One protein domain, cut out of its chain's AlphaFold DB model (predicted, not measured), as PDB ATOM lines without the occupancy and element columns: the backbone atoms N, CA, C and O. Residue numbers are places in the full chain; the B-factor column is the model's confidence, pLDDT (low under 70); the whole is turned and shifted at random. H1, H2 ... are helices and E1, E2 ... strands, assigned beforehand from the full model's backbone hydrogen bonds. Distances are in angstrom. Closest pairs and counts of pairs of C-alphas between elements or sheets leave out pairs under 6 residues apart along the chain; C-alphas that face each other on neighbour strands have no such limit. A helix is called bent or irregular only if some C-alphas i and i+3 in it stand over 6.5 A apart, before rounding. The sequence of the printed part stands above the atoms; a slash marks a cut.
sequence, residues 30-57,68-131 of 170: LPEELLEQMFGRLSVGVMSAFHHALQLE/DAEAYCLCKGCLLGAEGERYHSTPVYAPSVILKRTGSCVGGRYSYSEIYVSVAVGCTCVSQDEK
ATOM      1  N   LEU A  30     265.669 215.750 227.982       73.62
ATOM      2  CA  LEU A  30     264.359 216.381 227.825       73.62
ATOM      3  C   LEU A  30     263.462 215.463 226.970       73.62
ATOM      4  O   LEU A  30     263.992 214.824 226.064       73.62
ATOM      5  N   PRO A  31     262.145 215.348 227.240       76.62
ATOM      6  CA  PRO A  31     261.254 214.597 226.357       76.62
ATOM      7  C   PRO A  31     261.360 215.112 224.918       76.62
ATOM      8  O   PRO A  31     261.428 216.324 224.701       76.62
ATOM      9  N   GLU A  32     261.381 214.181 223.968       66.62
ATOM     10  CA  GLU A  32     261.627 214.420 222.540       66.62
ATOM     11  C   GLU A  32     260.680 215.479 221.963       66.62
ATOM     12  O   GLU A  32     261.149 216.436 221.357       66.62
ATOM     13  N   GLU A  33     259.394 215.429 222.320       68.81
ATOM     14  CA  GLU A  33     258.372 216.413 221.926       68.81
ATOM     15  C   GLU A  33     258.750 217.861 222.289       68.81
ATOM     16  O   GLU A  33     258.486 218.802 221.541       68.81
ATOM     17  N   LEU A  34     259.391 218.068 223.446       75.00
ATOM     18  CA  LEU A  34     259.787 219.404 223.892       75.00
ATOM     19  C   LEU A  34     261.066 219.871 223.190       75.00
ATOM     20  O   LEU A  34     261.235 221.067 222.953       75.00
ATOM     21  N   LEU A  35     261.955 218.939 222.841       74.12
ATOM     22  CA  LEU A  35     263.134 219.228 222.036       74.12
ATOM     23  C   LEU A  35     262.726 219.596 220.603       74.12
ATOM     24  O   LEU A  35     263.199 220.609 220.093       74.12
ATOM     25  N   GLU A  36     261.791 218.844 220.013       72.19
ATOM     26  CA  GLU A  36     261.146 219.130 218.721       72.19
ATOM     27  C   GLU A  36     260.461 220.486 218.719       72.19
ATOM     28  O   GLU A  36     260.645 221.276 217.793       72.19
ATOM     29  N   GLN A  37     259.755 220.822 219.794       79.75
ATOM     30  CA  GLN A  37     259.129 222.126 219.925       79.75
ATOM     31  C   GLN A  37     260.151 223.263 220.092       79.75
ATOM     32  O   GLN A  37     259.950 224.346 219.543       79.75
ATOM     33  N   MET A  38     261.245 223.054 220.835       73.56
ATOM     34  CA  MET A  38     262.326 224.042 220.943       73.56
ATOM     35  C   MET A  38     262.977 224.270 219.584       73.56
ATOM     36  O   MET A  38     263.054 225.405 219.131       73.56
ATOM     37  N   PHE A  39     263.366 223.196 218.909       70.88
ATOM     38  CA  PHE A  39     263.973 223.247 217.590       70.88
ATOM     39  C   PHE A  39     263.054 223.897 216.554       70.88
ATOM     40  O   PHE A  39     263.472 224.801 215.836       70.88
ATOM     41  N   GLY A  40     261.780 223.502 216.532       70.94
ATOM     42  CA  GLY A  40     260.772 224.046 215.630       70.94
ATOM     43  C   GLY A  40     260.558 225.551 215.797       70.94
ATOM     44  O   GLY A  40     260.239 226.233 214.836       70.94
ATOM     45  N   ARG A  41     260.767 226.114 216.994       72.31
ATOM     46  CA  ARG A  41     260.706 227.575 217.195       72.31
ATOM     47  C   ARG A  41     261.955 228.299 216.704       72.31
ATOM     48  O   ARG A  41     261.848 229.455 216.307       72.31
ATOM     49  N   LEU A  42     263.108 227.639 216.749       67.38
ATOM     50  CA  LEU A  42     264.384 228.197 216.308       67.38
ATOM     51  C   LEU A  42     264.500 228.163 214.778       67.38
ATOM     52  O   LEU A  42     264.970 229.121 214.169       67.38
ATOM     53  N   SER A  43     263.967 227.117 214.141       61.03
ATOM     54  CA  SER A  43     263.945 226.983 212.682       61.03
ATOM     55  C   SER A  43     262.985 227.955 211.980       61.03
ATOM     56  O   SER A  43     263.218 228.332 210.838       61.03
ATOM     57  N   VAL A  44     261.939 228.452 212.648       60.84
ATOM     58  CA  VAL A  44     260.993 229.427 212.055       60.84
ATOM     59  C   VAL A  44     261.653 230.785 211.744       60.84
ATOM     60  O   VAL A  44     261.152 231.530 210.904       60.84
ATOM     61  N   GLY A  45     262.788 231.110 212.376       58.38
ATOM     62  CA  GLY A  45     263.567 232.325 212.093       58.38
ATOM     63  C   GLY A  45     264.536 232.205 210.910       58.38
ATOM     64  O   GLY A  45     264.982 233.223 210.381       58.38
ATOM     65  N   VAL A  46     264.846 230.984 210.467       58.31
ATOM     66  CA  VAL A  46     265.653 230.727 209.270       58.31
ATOM     67  C   VAL A  46     264.709 230.545 208.086       58.31
ATOM     68  O   VAL A  46     264.160 229.478 207.848       58.31
ATOM     69  N   MET A  47     264.472 231.639 207.358       47.91
ATOM     70  CA  MET A  47     263.612 231.715 206.170       47.91
ATOM     71  C   MET A  47     264.176 230.896 204.992       47.91
ATOM     72  O   MET A  47     264.621 231.455 203.992       47.91
ATOM     73  N   SER A  48     264.187 229.567 205.086       48.00
ATOM     74  CA  SER A  48     264.514 228.702 203.956       48.00
ATOM     75  C   SER A  48     263.839 227.337 204.075       48.00
ATOM     76  O   SER A  48     263.726 226.778 205.162       48.00
ATOM     77  N   ALA A  49     263.339 226.833 202.948       41.59
ATOM     78  CA  ALA A  49     262.498 225.647 202.823       41.59
ATOM     79  C   ALA A  49     263.278 224.336 203.041       41.59
ATOM     80  O   ALA A  49     263.390 223.518 202.130       41.59
ATOM     81  N   PHE A  50     263.820 224.128 204.239       50.19
ATOM     82  CA  PHE A  50     264.563 222.921 204.579       50.19
ATOM     83  C   PHE A  50     264.019 222.279 205.858       50.19
ATOM     84  O   PHE A  50     263.817 222.932 206.882       50.19
ATOM     85  N   HIS A  51     263.765 220.972 205.786       43.16
ATOM     86  CA  HIS A  51     263.439 220.150 206.944       43.16
ATOM     87  C   HIS A  51     264.739 219.796 207.664       43.16
ATOM     88  O   HIS A  51     265.541 219.016 207.158       43.16
ATOM     89  N   HIS A  52     264.950 220.361 208.846       49.53
ATOM     90  CA  HIS A  52     265.990 219.885 209.744       49.53
ATOM     91  C   HIS A  52     265.459 218.683 210.537       49.53
ATOM     92  O   HIS A  52     264.329 218.719 211.028       49.53
ATOM     93  N   ALA A  53     266.272 217.643 210.690       47.50
ATOM     94  CA  ALA A  53     266.039 216.599 211.679       47.50
ATOM     95  C   ALA A  53     266.773 216.972 212.973       47.50
ATOM     96  O   ALA A  53     267.889 217.490 212.939       47.50
ATOM     97  N   LEU A  54     266.150 216.718 214.118       46.81
ATOM     98  CA  LEU A  54     266.793 216.895 215.412       46.81
ATOM     99  C   LEU A  54     267.848 215.813 215.639       46.81
ATOM    100  O   LEU A  54     267.519 214.693 216.015       46.81
ATOM    101  N   GLN A  55     269.121 216.152 215.448       49.16
ATOM    102  CA  GLN A  55     270.234 215.266 215.782       49.16
ATOM    103  C   GLN A  55     270.802 215.653 217.159       49.16
ATOM    104  O   GLN A  55     271.547 216.623 217.306       49.16
ATOM    105  N   LEU A  56     270.439 214.900 218.201       55.12
ATOM    106  CA  LEU A  56     271.109 214.969 219.503       55.12
ATOM    107  C   LEU A  56     272.535 214.416 219.361       55.12
ATOM    108  O   LEU A  56     272.707 213.288 218.906       55.12
ATOM    109  N   GLU A  57     273.549 215.183 219.782       44.59
ATOM    110  CA  GLU A  57     274.960 214.757 219.797       44.59
ATOM    111  C   GLU A  57     275.086 213.370 220.479       44.59
ATOM    112  O   GLU A  57     274.814 213.256 221.686       44.59
ATOM    113  N   ASP A  68     274.009 215.527 208.989       54.56
ATOM    114  CA  ASP A  68     273.246 216.712 208.610       54.56
ATOM    115  C   ASP A  68     273.556 216.972 207.133       54.56
ATOM    116  O   ASP A  68     274.727 216.892 206.760       54.56
ATOM    117  N   ALA A  69     272.540 217.128 206.282       65.75
ATOM    118  CA  ALA A  69     272.703 217.060 204.830       65.75
ATOM    119  C   ALA A  69     273.631 218.175 204.299       65.75
ATOM    120  O   ALA A  69     273.170 219.213 203.834       65.75
ATOM    121  N   GLU A  70     274.943 217.960 204.386       74.50
ATOM    122  CA  GLU A  70     275.977 218.817 203.832       74.50
ATOM    123  C   GLU A  70     276.128 218.502 202.351       74.50
ATOM    124  O   GLU A  70     276.369 217.364 201.938       74.50
ATOM    125  N   ALA A  71     276.004 219.540 201.538       80.00
ATOM    126  CA  ALA A  71     276.321 219.480 200.132       80.00
ATOM    127  C   ALA A  71     277.836 219.591 199.920       80.00
ATOM    128  O   ALA A  71     278.505 220.447 200.501       80.00
ATOM    129  N   TYR A  72     278.360 218.784 198.998       85.31
ATOM    130  CA  TYR A  72     279.742 218.875 198.534       85.31
ATOM    131  C   TYR A  72     279.779 219.128 197.027       85.31
ATOM    132  O   TYR A  72     279.088 218.460 196.254       85.31
ATOM    133  N   CYS A  73     280.609 220.080 196.594       82.31
ATOM    134  CA  CYS A  73     280.750 220.394 195.175       82.31
ATOM    135  C   CYS A  73     281.613 219.337 194.482       82.31
ATOM    136  O   CYS A  73     282.784 219.159 194.807       82.31
ATOM    137  N   LEU A  74     281.023 218.638 193.510       84.31
ATOM    138  CA  LEU A  74     281.673 217.525 192.807       84.31
ATOM    139  C   LEU A  74     282.740 217.980 191.802       84.31
ATOM    140  O   LEU A  74     283.612 217.202 191.420       84.31
ATOM    141  N   CYS A  75     282.673 219.232 191.351       79.25
ATOM    142  CA  CYS A  75     283.565 219.788 190.341       79.25
ATOM    143  C   CYS A  75     284.249 221.049 190.872       79.25
ATOM    144  O   CYS A  75     283.673 221.782 191.666       79.25
ATOM    145  N   LYS A  76     285.466 221.336 190.390       77.69
ATOM    146  CA  LYS A  76     286.095 222.653 190.593       77.69
ATOM    147  C   LYS A  76     285.470 223.720 189.698       77.69
ATOM    148  O   LYS A  76     285.405 224.870 190.109       77.69
ATOM    149  N   GLY A  77     285.048 223.345 188.490       77.00
ATOM    150  CA  GLY A  77     284.366 224.220 187.534       77.00
ATOM    151  C   GLY A  77     282.867 223.961 187.459       77.00
ATOM    152  O   GLY A  77     282.326 223.206 188.270       77.00
ATOM    153  N   CYS A  78     282.205 224.564 186.476       80.69
ATOM    154  CA  CYS A  78     280.773 224.386 186.243       80.69
ATOM    155  C   CYS A  78     280.490 223.669 184.926       80.69
ATOM    156  O   CYS A  78     281.216 223.834 183.950       80.69
ATOM    157  N   LEU A  79     279.403 222.893 184.875       74.38
ATOM    158  CA  LEU A  79     278.998 222.131 183.686       74.38
ATOM    159  C   LEU A  79     278.283 223.016 182.643       74.38
ATOM    160  O   LEU A  79     277.210 222.677 182.157       74.38
ATOM    161  N   LEU A  80     278.873 224.164 182.305       73.38
ATOM    162  CA  LEU A  80     278.329 225.155 181.364       73.38
ATOM    163  C   LEU A  80     278.874 224.983 179.926       73.38
ATOM    164  O   LEU A  80     278.855 225.916 179.130       73.38
ATOM    165  N   GLY A  81     279.360 223.791 179.569       64.56
ATOM    166  CA  GLY A  81     280.011 223.540 178.274       64.56
ATOM    167  C   GLY A  81     281.467 224.024 178.236       64.56
ATOM    168  O   GLY A  81     282.114 224.110 179.276       64.56
ATOM    169  N   ALA A  82     282.001 224.324 177.044       65.06
ATOM    170  CA  ALA A  82     283.420 224.655 176.821       65.06
ATOM    171  C   ALA A  82     283.928 225.904 177.584       65.06
ATOM    172  O   ALA A  82     285.130 226.080 177.739       65.06
ATOM    173  N   GLU A  83     283.024 226.732 178.114       63.66
ATOM    174  CA  GLU A  83     283.334 227.921 178.924       63.66
ATOM    175  C   GLU A  83     283.328 227.636 180.443       63.66
ATOM    176  O   GLU A  83     283.527 228.537 181.260       63.66
ATOM    177  N   GLY A  84     283.103 226.380 180.847       59.41
ATOM    178  CA  GLY A  84     282.983 225.960 182.246       59.41
ATOM    179  C   GLY A  84     284.259 226.106 183.081       59.41
ATOM    180  O   GLY A  84     284.181 226.103 184.310       59.41
ATOM    181  N   GLU A  85     285.416 226.272 182.432       66.50
ATOM    182  CA  GLU A  85     286.718 226.476 183.080       66.50
ATOM    183  C   GLU A  85     286.919 227.892 183.631       66.50
ATOM    184  O   GLU A  85     287.817 228.080 184.442       66.50
ATOM    185  N   ARG A  86     286.095 228.875 183.229       75.25
ATOM    186  CA  ARG A  86     286.120 230.254 183.766       75.25
ATOM    187  C   ARG A  86     285.233 230.444 184.995       75.25
ATOM    188  O   ARG A  86     285.247 231.504 185.617       75.25
ATOM    189  N   TYR A  87     284.468 229.419 185.347       76.62
ATOM    190  CA  TYR A  87     283.585 229.412 186.503       76.62
ATOM    191  C   TYR A  87     284.104 228.431 187.541       76.62
ATOM    192  O   TYR A  87     284.717 227.423 187.199       76.62
ATOM    193  N   HIS A  88     283.840 228.718 188.809       84.19
ATOM    194  CA  HIS A  88     284.108 227.817 189.910       84.19
ATOM    195  C   HIS A  88     282.827 227.447 190.635       84.19
ATOM    196  O   HIS A  88     282.007 228.307 190.956       84.19
ATOM    197  N   SER A  89     282.681 226.150 190.908       83.62
ATOM    198  CA  SER A  89     281.642 225.682 191.817       83.62
ATOM    199  C   SER A  89     282.075 225.996 193.245       83.62
ATOM    200  O   SER A  89     283.083 225.473 193.720       83.62
ATOM    201  N   THR A  90     281.314 226.837 193.935       86.19
ATOM    202  CA  THR A  90     281.553 227.206 195.334       86.19
ATOM    203  C   THR A  90     280.357 226.808 196.192       86.19
ATOM    204  O   THR A  90     279.217 227.008 195.759       86.19
ATOM    205  N   PRO A  91     280.573 226.254 197.397       87.00
ATOM    206  CA  PRO A  91     279.477 225.900 198.286       87.00
ATOM    207  C   PRO A  91     278.708 227.150 198.727       87.00
ATOM    208  O   PRO A  91     279.294 228.192 199.019       87.00
ATOM    209  N   VAL A  92     277.385 227.027 198.789       89.75
ATOM    210  CA  VAL A  92     276.487 228.023 199.371       89.75
ATOM    211  C   VAL A  92     276.168 227.583 200.787       89.75
ATOM    212  O   VAL A  92     275.650 226.487 201.000       89.75
ATOM    213  N   TYR A  93     276.475 228.446 201.748       86.31
ATOM    214  CA  TYR A  93     276.266 228.172 203.160       86.31
ATOM    215  C   TYR A  93     274.974 228.803 203.674       86.31
ATOM    216  O   TYR A  93     274.666 229.951 203.352       86.31
ATOM    217  N   ALA A  94     274.259 228.074 204.527       83.06
ATOM    218  CA  ALA A  94     273.120 228.587 205.277       83.06
ATOM    219  C   ALA A  94     273.312 228.342 206.783       83.06
ATOM    220  O   ALA A  94     273.979 227.379 207.179       83.06
ATOM    221  N   PRO A  95     272.753 229.209 207.643       81.00
ATOM    222  CA  PRO A  95     272.737 228.965 209.079       81.00
ATOM    223  C   PRO A  95     271.824 227.778 209.417       81.00
ATOM    224  O   PRO A  95     270.678 227.716 208.978       81.00
ATOM    225  N   SER A  96     272.329 226.861 210.238       79.81
ATOM    226  CA  SER A  96     271.592 225.753 210.844       79.81
ATOM    227  C   SER A  96     271.701 225.836 212.363       79.81
ATOM    228  O   SER A  96     272.720 226.281 212.897       79.81
ATOM    229  N   VAL A  97     270.652 225.416 213.062       80.12
ATOM    230  CA  VAL A  97     270.576 225.449 214.523       80.12
ATOM    231  C   VAL A  97     270.825 224.053 215.086       80.12
ATOM    232  O   VAL A  97     270.240 223.090 214.612       80.12
ATOM    233  N   ILE A  98     271.654 223.938 216.125       82.25
ATOM    234  CA  ILE A  98     271.912 222.696 216.865       82.25
ATOM    235  C   ILE A  98     271.675 222.935 218.359       82.25
ATOM    236  O   ILE A  98     272.114 223.940 218.923       82.25
ATOM    237  N   LEU A  99     271.012 221.989 219.029       82.19
ATOM    238  CA  LEU A  99     270.834 222.006 220.481       82.19
ATOM    239  C   LEU A  99     271.959 221.224 221.164       82.19
ATOM    240  O   LEU A  99     271.981 219.995 221.165       82.19
ATOM    241  N   LYS A 100     272.883 221.946 221.799       83.25
ATOM    242  CA  LYS A 100     274.006 221.351 222.527       83.25
ATOM    243  C   LYS A 100     273.654 221.107 223.985       83.25
ATOM    244  O   LYS A 100     273.282 222.029 224.713       83.25
ATOM    245  N   ARG A 101     273.846 219.870 224.441       85.44
ATOM    246  CA  ARG A 101     273.629 219.478 225.839       85.44
ATOM    247  C   ARG A 101     274.652 220.136 226.772       85.44
ATOM    248  O   ARG A 101     275.860 220.024 226.565       85.44
ATOM    249  N   THR A 102     274.187 220.762 227.850       78.81
ATOM    250  CA  THR A 102     275.057 221.338 228.883       78.81
ATOM    251  C   THR A 102     275.599 220.262 229.825       78.81
ATOM    252  O   THR A 102     274.889 219.321 230.175       78.81
ATOM    253  N   GLY A 103     276.831 220.429 230.321       75.69
ATOM    254  CA  GLY A 103     277.463 219.487 231.263       75.69
ATOM    255  C   GLY A 103     276.883 219.489 232.687       75.69
ATOM    256  O   GLY A 103     277.235 218.632 233.496       75.69
ATOM    257  N   SER A 104     276.004 220.441 233.006       78.12
ATOM    258  CA  SER A 104     275.291 220.543 234.282       78.12
ATOM    259  C   SER A 104     273.799 220.289 234.106       78.12
ATOM    260  O   SER A 104     273.239 220.536 233.039       78.12
ATOM    261  N   CYS A 105     273.142 219.856 235.177       81.94
ATOM    262  CA  CYS A 105     271.721 219.531 235.157       81.94
ATOM    263  C   CYS A 105     270.946 220.457 236.078       81.94
ATOM    264  O   CYS A 105     271.369 220.720 237.204       81.94
ATOM    265  N   VAL A 106     269.789 220.910 235.611       81.75
ATOM    266  CA  VAL A 106     268.887 221.784 236.360       81.75
ATOM    267  C   VAL A 106     267.626 220.977 236.651       81.75
ATOM    268  O   VAL A 106     267.021 220.409 235.746       81.75
ATOM    269  N   GLY A 107     267.272 220.817 237.927       81.69
ATOM    270  CA  GLY A 107     266.094 220.026 238.316       81.69
ATOM    271  C   GLY A 107     266.164 218.532 237.953       81.69
ATOM    272  O   GLY A 107     265.131 217.878 237.861       81.69
ATOM    273  N   GLY A 108     267.366 217.979 237.736       82.81
ATOM    274  CA  GLY A 108     267.563 216.571 237.358       82.81
ATOM    275  C   GLY A 108     267.474 216.282 235.855       82.81
ATOM    276  O   GLY A 108     267.593 215.121 235.464       82.81
ATOM    277  N   ARG A 109     267.314 217.314 235.018       83.94
ATOM    278  CA  ARG A 109     267.354 217.203 233.556       83.94
ATOM    279  C   ARG A 109     268.535 217.957 232.969       83.94
ATOM    280  O   ARG A 109     268.994 218.943 233.553       83.94
ATOM    281  N   TYR A 110     269.033 217.484 231.834       82.31
ATOM    282  CA  TYR A 110     270.003 218.250 231.067       82.31
ATOM    283  C   TYR A 110     269.367 219.541 230.549       82.31
ATOM    284  O   TYR A 110     268.213 219.556 230.124       82.31
ATOM    285  N   SER A 111     270.127 220.631 230.616       83.38
ATOM    286  CA  SER A 111     269.800 221.855 229.894       83.38
ATOM    287  C   SER A 111     270.454 221.800 228.510       83.38
ATOM    288  O   SER A 111     271.424 221.066 228.301       83.38
ATOM    289  N   TYR A 112     269.901 222.539 227.555       82.88
ATOM    290  CA  TYR A 112     270.408 222.620 226.191       82.88
ATOM    291  C   TYR A 112     270.576 224.086 225.822       82.88
ATOM    292  O   TYR A 112     269.739 224.918 226.171       82.88
ATOM    293  N   SER A 113     271.663 224.389 225.125       81.06
ATOM    294  CA  SER A 113     271.920 225.696 224.536       81.06
ATOM    295  C   SER A 113     271.841 225.599 223.024       81.06
ATOM    296  O   SER A 113     272.376 224.660 222.435       81.06
ATOM    297  N   GLU A 114     271.227 226.595 222.407       80.00
ATOM    298  CA  GLU A 114     271.230 226.770 220.964       80.00
ATOM    299  C   GLU A 114     272.613 227.198 220.460       80.00
ATOM    300  O   GLU A 114     273.242 228.092 221.032       80.00
ATOM    301  N   ILE A 115     273.081 226.570 219.383       79.31
ATOM    302  CA  ILE A 115     274.290 226.955 218.659       79.31
ATOM    303  C   ILE A 115     273.956 227.037 217.175       79.31
ATOM    304  O   ILE A 115     273.331 226.132 216.629       79.31
ATOM    305  N   TYR A 116     274.413 228.104 216.526       82.19
ATOM    306  CA  TYR A 116     274.312 228.268 215.083       82.19
ATOM    307  C   TYR A 116     275.594 227.779 214.425       82.19
ATOM    308  O   TYR A 116     276.695 228.185 214.804       82.19
ATOM    309  N   VAL A 117     275.443 226.924 213.426       82.50
ATOM    310  CA  VAL A 117     276.535 226.440 212.587       82.50
ATOM    311  C   VAL A 117     276.238 226.774 211.132       82.50
ATOM    312  O   VAL A 117     275.085 226.888 210.727       82.50
ATOM    313  N   SER A 118     277.287 226.976 210.343       82.62
ATOM    314  CA  SER A 118     277.164 227.231 208.912       82.62
ATOM    315  C   SER A 118     277.288 225.905 208.174       82.62
ATOM    316  O   SER A 118     278.303 225.231 208.319       82.62
ATOM    317  N   VAL A 119     276.255 225.523 207.425       83.12
ATOM    318  CA  VAL A 119     276.190 224.238 206.716       83.12
ATOM    319  C   VAL A 119     276.107 224.514 205.223       83.12
ATOM    320  O   VAL A 119     275.339 225.378 204.793       83.12
ATOM    321  N   ALA A 120     276.910 223.810 204.429       85.38
ATOM    322  CA  ALA A 120     276.818 223.891 202.978       85.38
ATOM    323  C   ALA A 120     275.510 223.228 202.524       85.38
ATOM    324  O   ALA A 120     275.338 222.027 202.690       85.38
ATOM    325  N   VAL A 121     274.586 224.002 201.954       86.19
ATOM    326  CA  VAL A 121     273.262 223.508 201.519       86.19
ATOM    327  C   VAL A 121     273.191 223.228 200.020       86.19
ATOM    328  O   VAL A 121     272.261 222.588 199.539       86.19
ATOM    329  N   GLY A 122     274.175 223.703 199.263       84.75
ATOM    330  CA  GLY A 122     274.257 223.497 197.826       84.75
ATOM    331  C   GLY A 122     275.555 224.046 197.258       84.75
ATOM    332  O   GLY A 122     276.418 224.517 197.994       84.75
ATOM    333  N   CYS A 123     275.677 224.012 195.935       86.38
ATOM    334  CA  CYS A 123     276.778 224.631 195.204       86.38
ATOM    335  C   CYS A 123     276.220 225.635 194.202       86.38
ATOM    336  O   CYS A 123     275.173 225.402 193.601       86.38
ATOM    337  N   THR A 124     276.937 226.736 194.017       84.81
ATOM    338  CA  THR A 124     276.657 227.743 192.994       84.81
ATOM    339  C   THR A 124     277.863 227.911 192.079       84.81
ATOM    340  O   THR A 124     278.967 227.496 192.424       84.81
ATOM    341  N   CYS A 125     277.649 228.523 190.919       85.44
ATOM    342  CA  CYS A 125     278.674 228.815 189.928       85.44
ATOM    343  C   CYS A 125     279.025 230.297 189.959       85.44
ATOM    344  O   CYS A 125     278.192 231.127 189.604       85.44
ATOM    345  N   VAL A 126     280.254 230.618 190.352       86.50
ATOM    346  CA  VAL A 126     280.785 231.991 190.366       86.50
ATOM    347  C   VAL A 126     281.881 232.146 189.321       86.50
ATOM    348  O   VAL A 126     282.565 231.175 188.999       86.50
ATOM    349  N   SER A 127     282.034 233.338 188.749       83.19
ATOM    350  CA  SER A 127     283.067 233.586 187.736       83.19
ATOM    351  C   SER A 127     284.433 233.842 188.388       83.19
ATOM    352  O   SER A 127     284.515 234.410 189.473       83.19
ATOM    353  N   GLN A 128     285.525 233.422 187.743       71.94
ATOM    354  CA  GLN A 128     286.894 233.649 188.239       71.94
ATOM    355  C   GLN A 128     287.357 235.108 188.140       71.94
ATOM    356  O   GLN A 128     288.285 235.503 188.847       71.94
ATOM    357  N   ASP A 129     286.706 235.901 187.289       67.69
ATOM    358  CA  ASP A 129     287.085 237.285 186.992       67.69
ATOM    359  C   ASP A 129     286.477 238.305 187.975       67.69
ATOM    360  O   ASP A 129     286.830 239.483 187.941       67.69
ATOM    361  N   GLU A 130     285.633 237.872 188.920       59.91
ATOM    362  CA  GLU A 130     285.121 238.694 190.031       59.91
ATOM    363  C   GLU A 130     286.181 238.900 191.131       59.91
ATOM    364  O   GLU A 130     285.940 238.733 192.328       59.91
ATOM    365  N   LYS A 131     287.397 239.286 190.728       59.44
ATOM    366  CA  LYS A 131     288.464 239.702 191.635       59.44
ATOM    367  C   LYS A 131     288.673 241.215 191.536       59.44
ATOM    368  O   LYS A 131     289.385 241.698 190.666       59.44
TER     369      LYS A 131
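AT A GLANCE: This is residues 30 to 57 and 68 to 131 of the 170 residues of the protein "Interleukin 17d" of Nothobranchius rachovii (bluefin notho) (UniProt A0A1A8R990). The model is a long, narrow ribbon of two antiparallel strands, the hairpin E1 and E2, which makes the long axis. H1 packs beside the ribbon on E1 near Val 97, the small irregular H2 sits at the end away from the turn, and the unnamed stretch 68 to 80 runs alongside the ribbon toward H2. The printed part has 92 residues with two named helices and two named strands, in the order H1 H2 E1 E2; the class is mixed, helices and strands. It is only just extended, close to loose, with a radius of gyration of the C-alphas of 18.7 A, and its outline is a rod of 63 by 24 by 21 A.

IN THESE COORDINATES: Find C-alpha 87 at (283.585, 229.412, 186.503); from there E1, residues 87 to 106, runs 52.5 A to C-alpha 106 at (268.887, 221.784, 236.360), and it bends by 52 degrees at residue 103. E2, residues 109 to 127, returns over 51.1 A to C-alpha 127 at (283.067, 233.586, 187.736). H1, residues 32 to 43, begins at C-alpha 32, (261.627, 214.420, 222.540), and is 16.1 A long. H2, residues 81 to 86, is 10.6 A long and irregular: C-alphas 82 and 85 are 7.3 A apart.

HOW THE PARTS SIT: Look first at E1 and E2, antiparallel neighbours with 178 degrees between their directions. Near one end N 88 and O 126 are within hydrogen-bond range at 2.8 A, and farther along so are N 98 and O 115, also at 2.8 A. C-alphas 97 and 116 face each other at 4.7 A. Move outward to H1: it has 6 pairs of C-alphas within 8 A of E1, the closest being those of Leu 42 and Val 97, 7.0 A apart. H1 and E2 are near each other, with 5 pairs of C-alphas within 10 A. The closest C-alphas of H2 and E2 are those of Arg 86 and Ser 127, at 6.0 A. H1 and H2 are apart. In H1 every O i to N i+4 pair is within hydrogen-bond range; in H2 0 of 2 are, while 2 of its 3 O i to N i+3 pairs are.

THE WHOLE: The two C-alphas farthest apart are those of Ala 82 and Gly 107, at 64.1 A. Residues 58 to 67 are not printed, and C-alphas 57 and 68 across this cut are 11.5 A apart; the link from H1 to H2 runs across it. The links from H2 to E1 and from E1 to E2 are tight. Look at the B-factor column: the mean pLDDT of the printed part is 73.3, and 28 residues are under 70, among them 42 to 57 and 81 to 85.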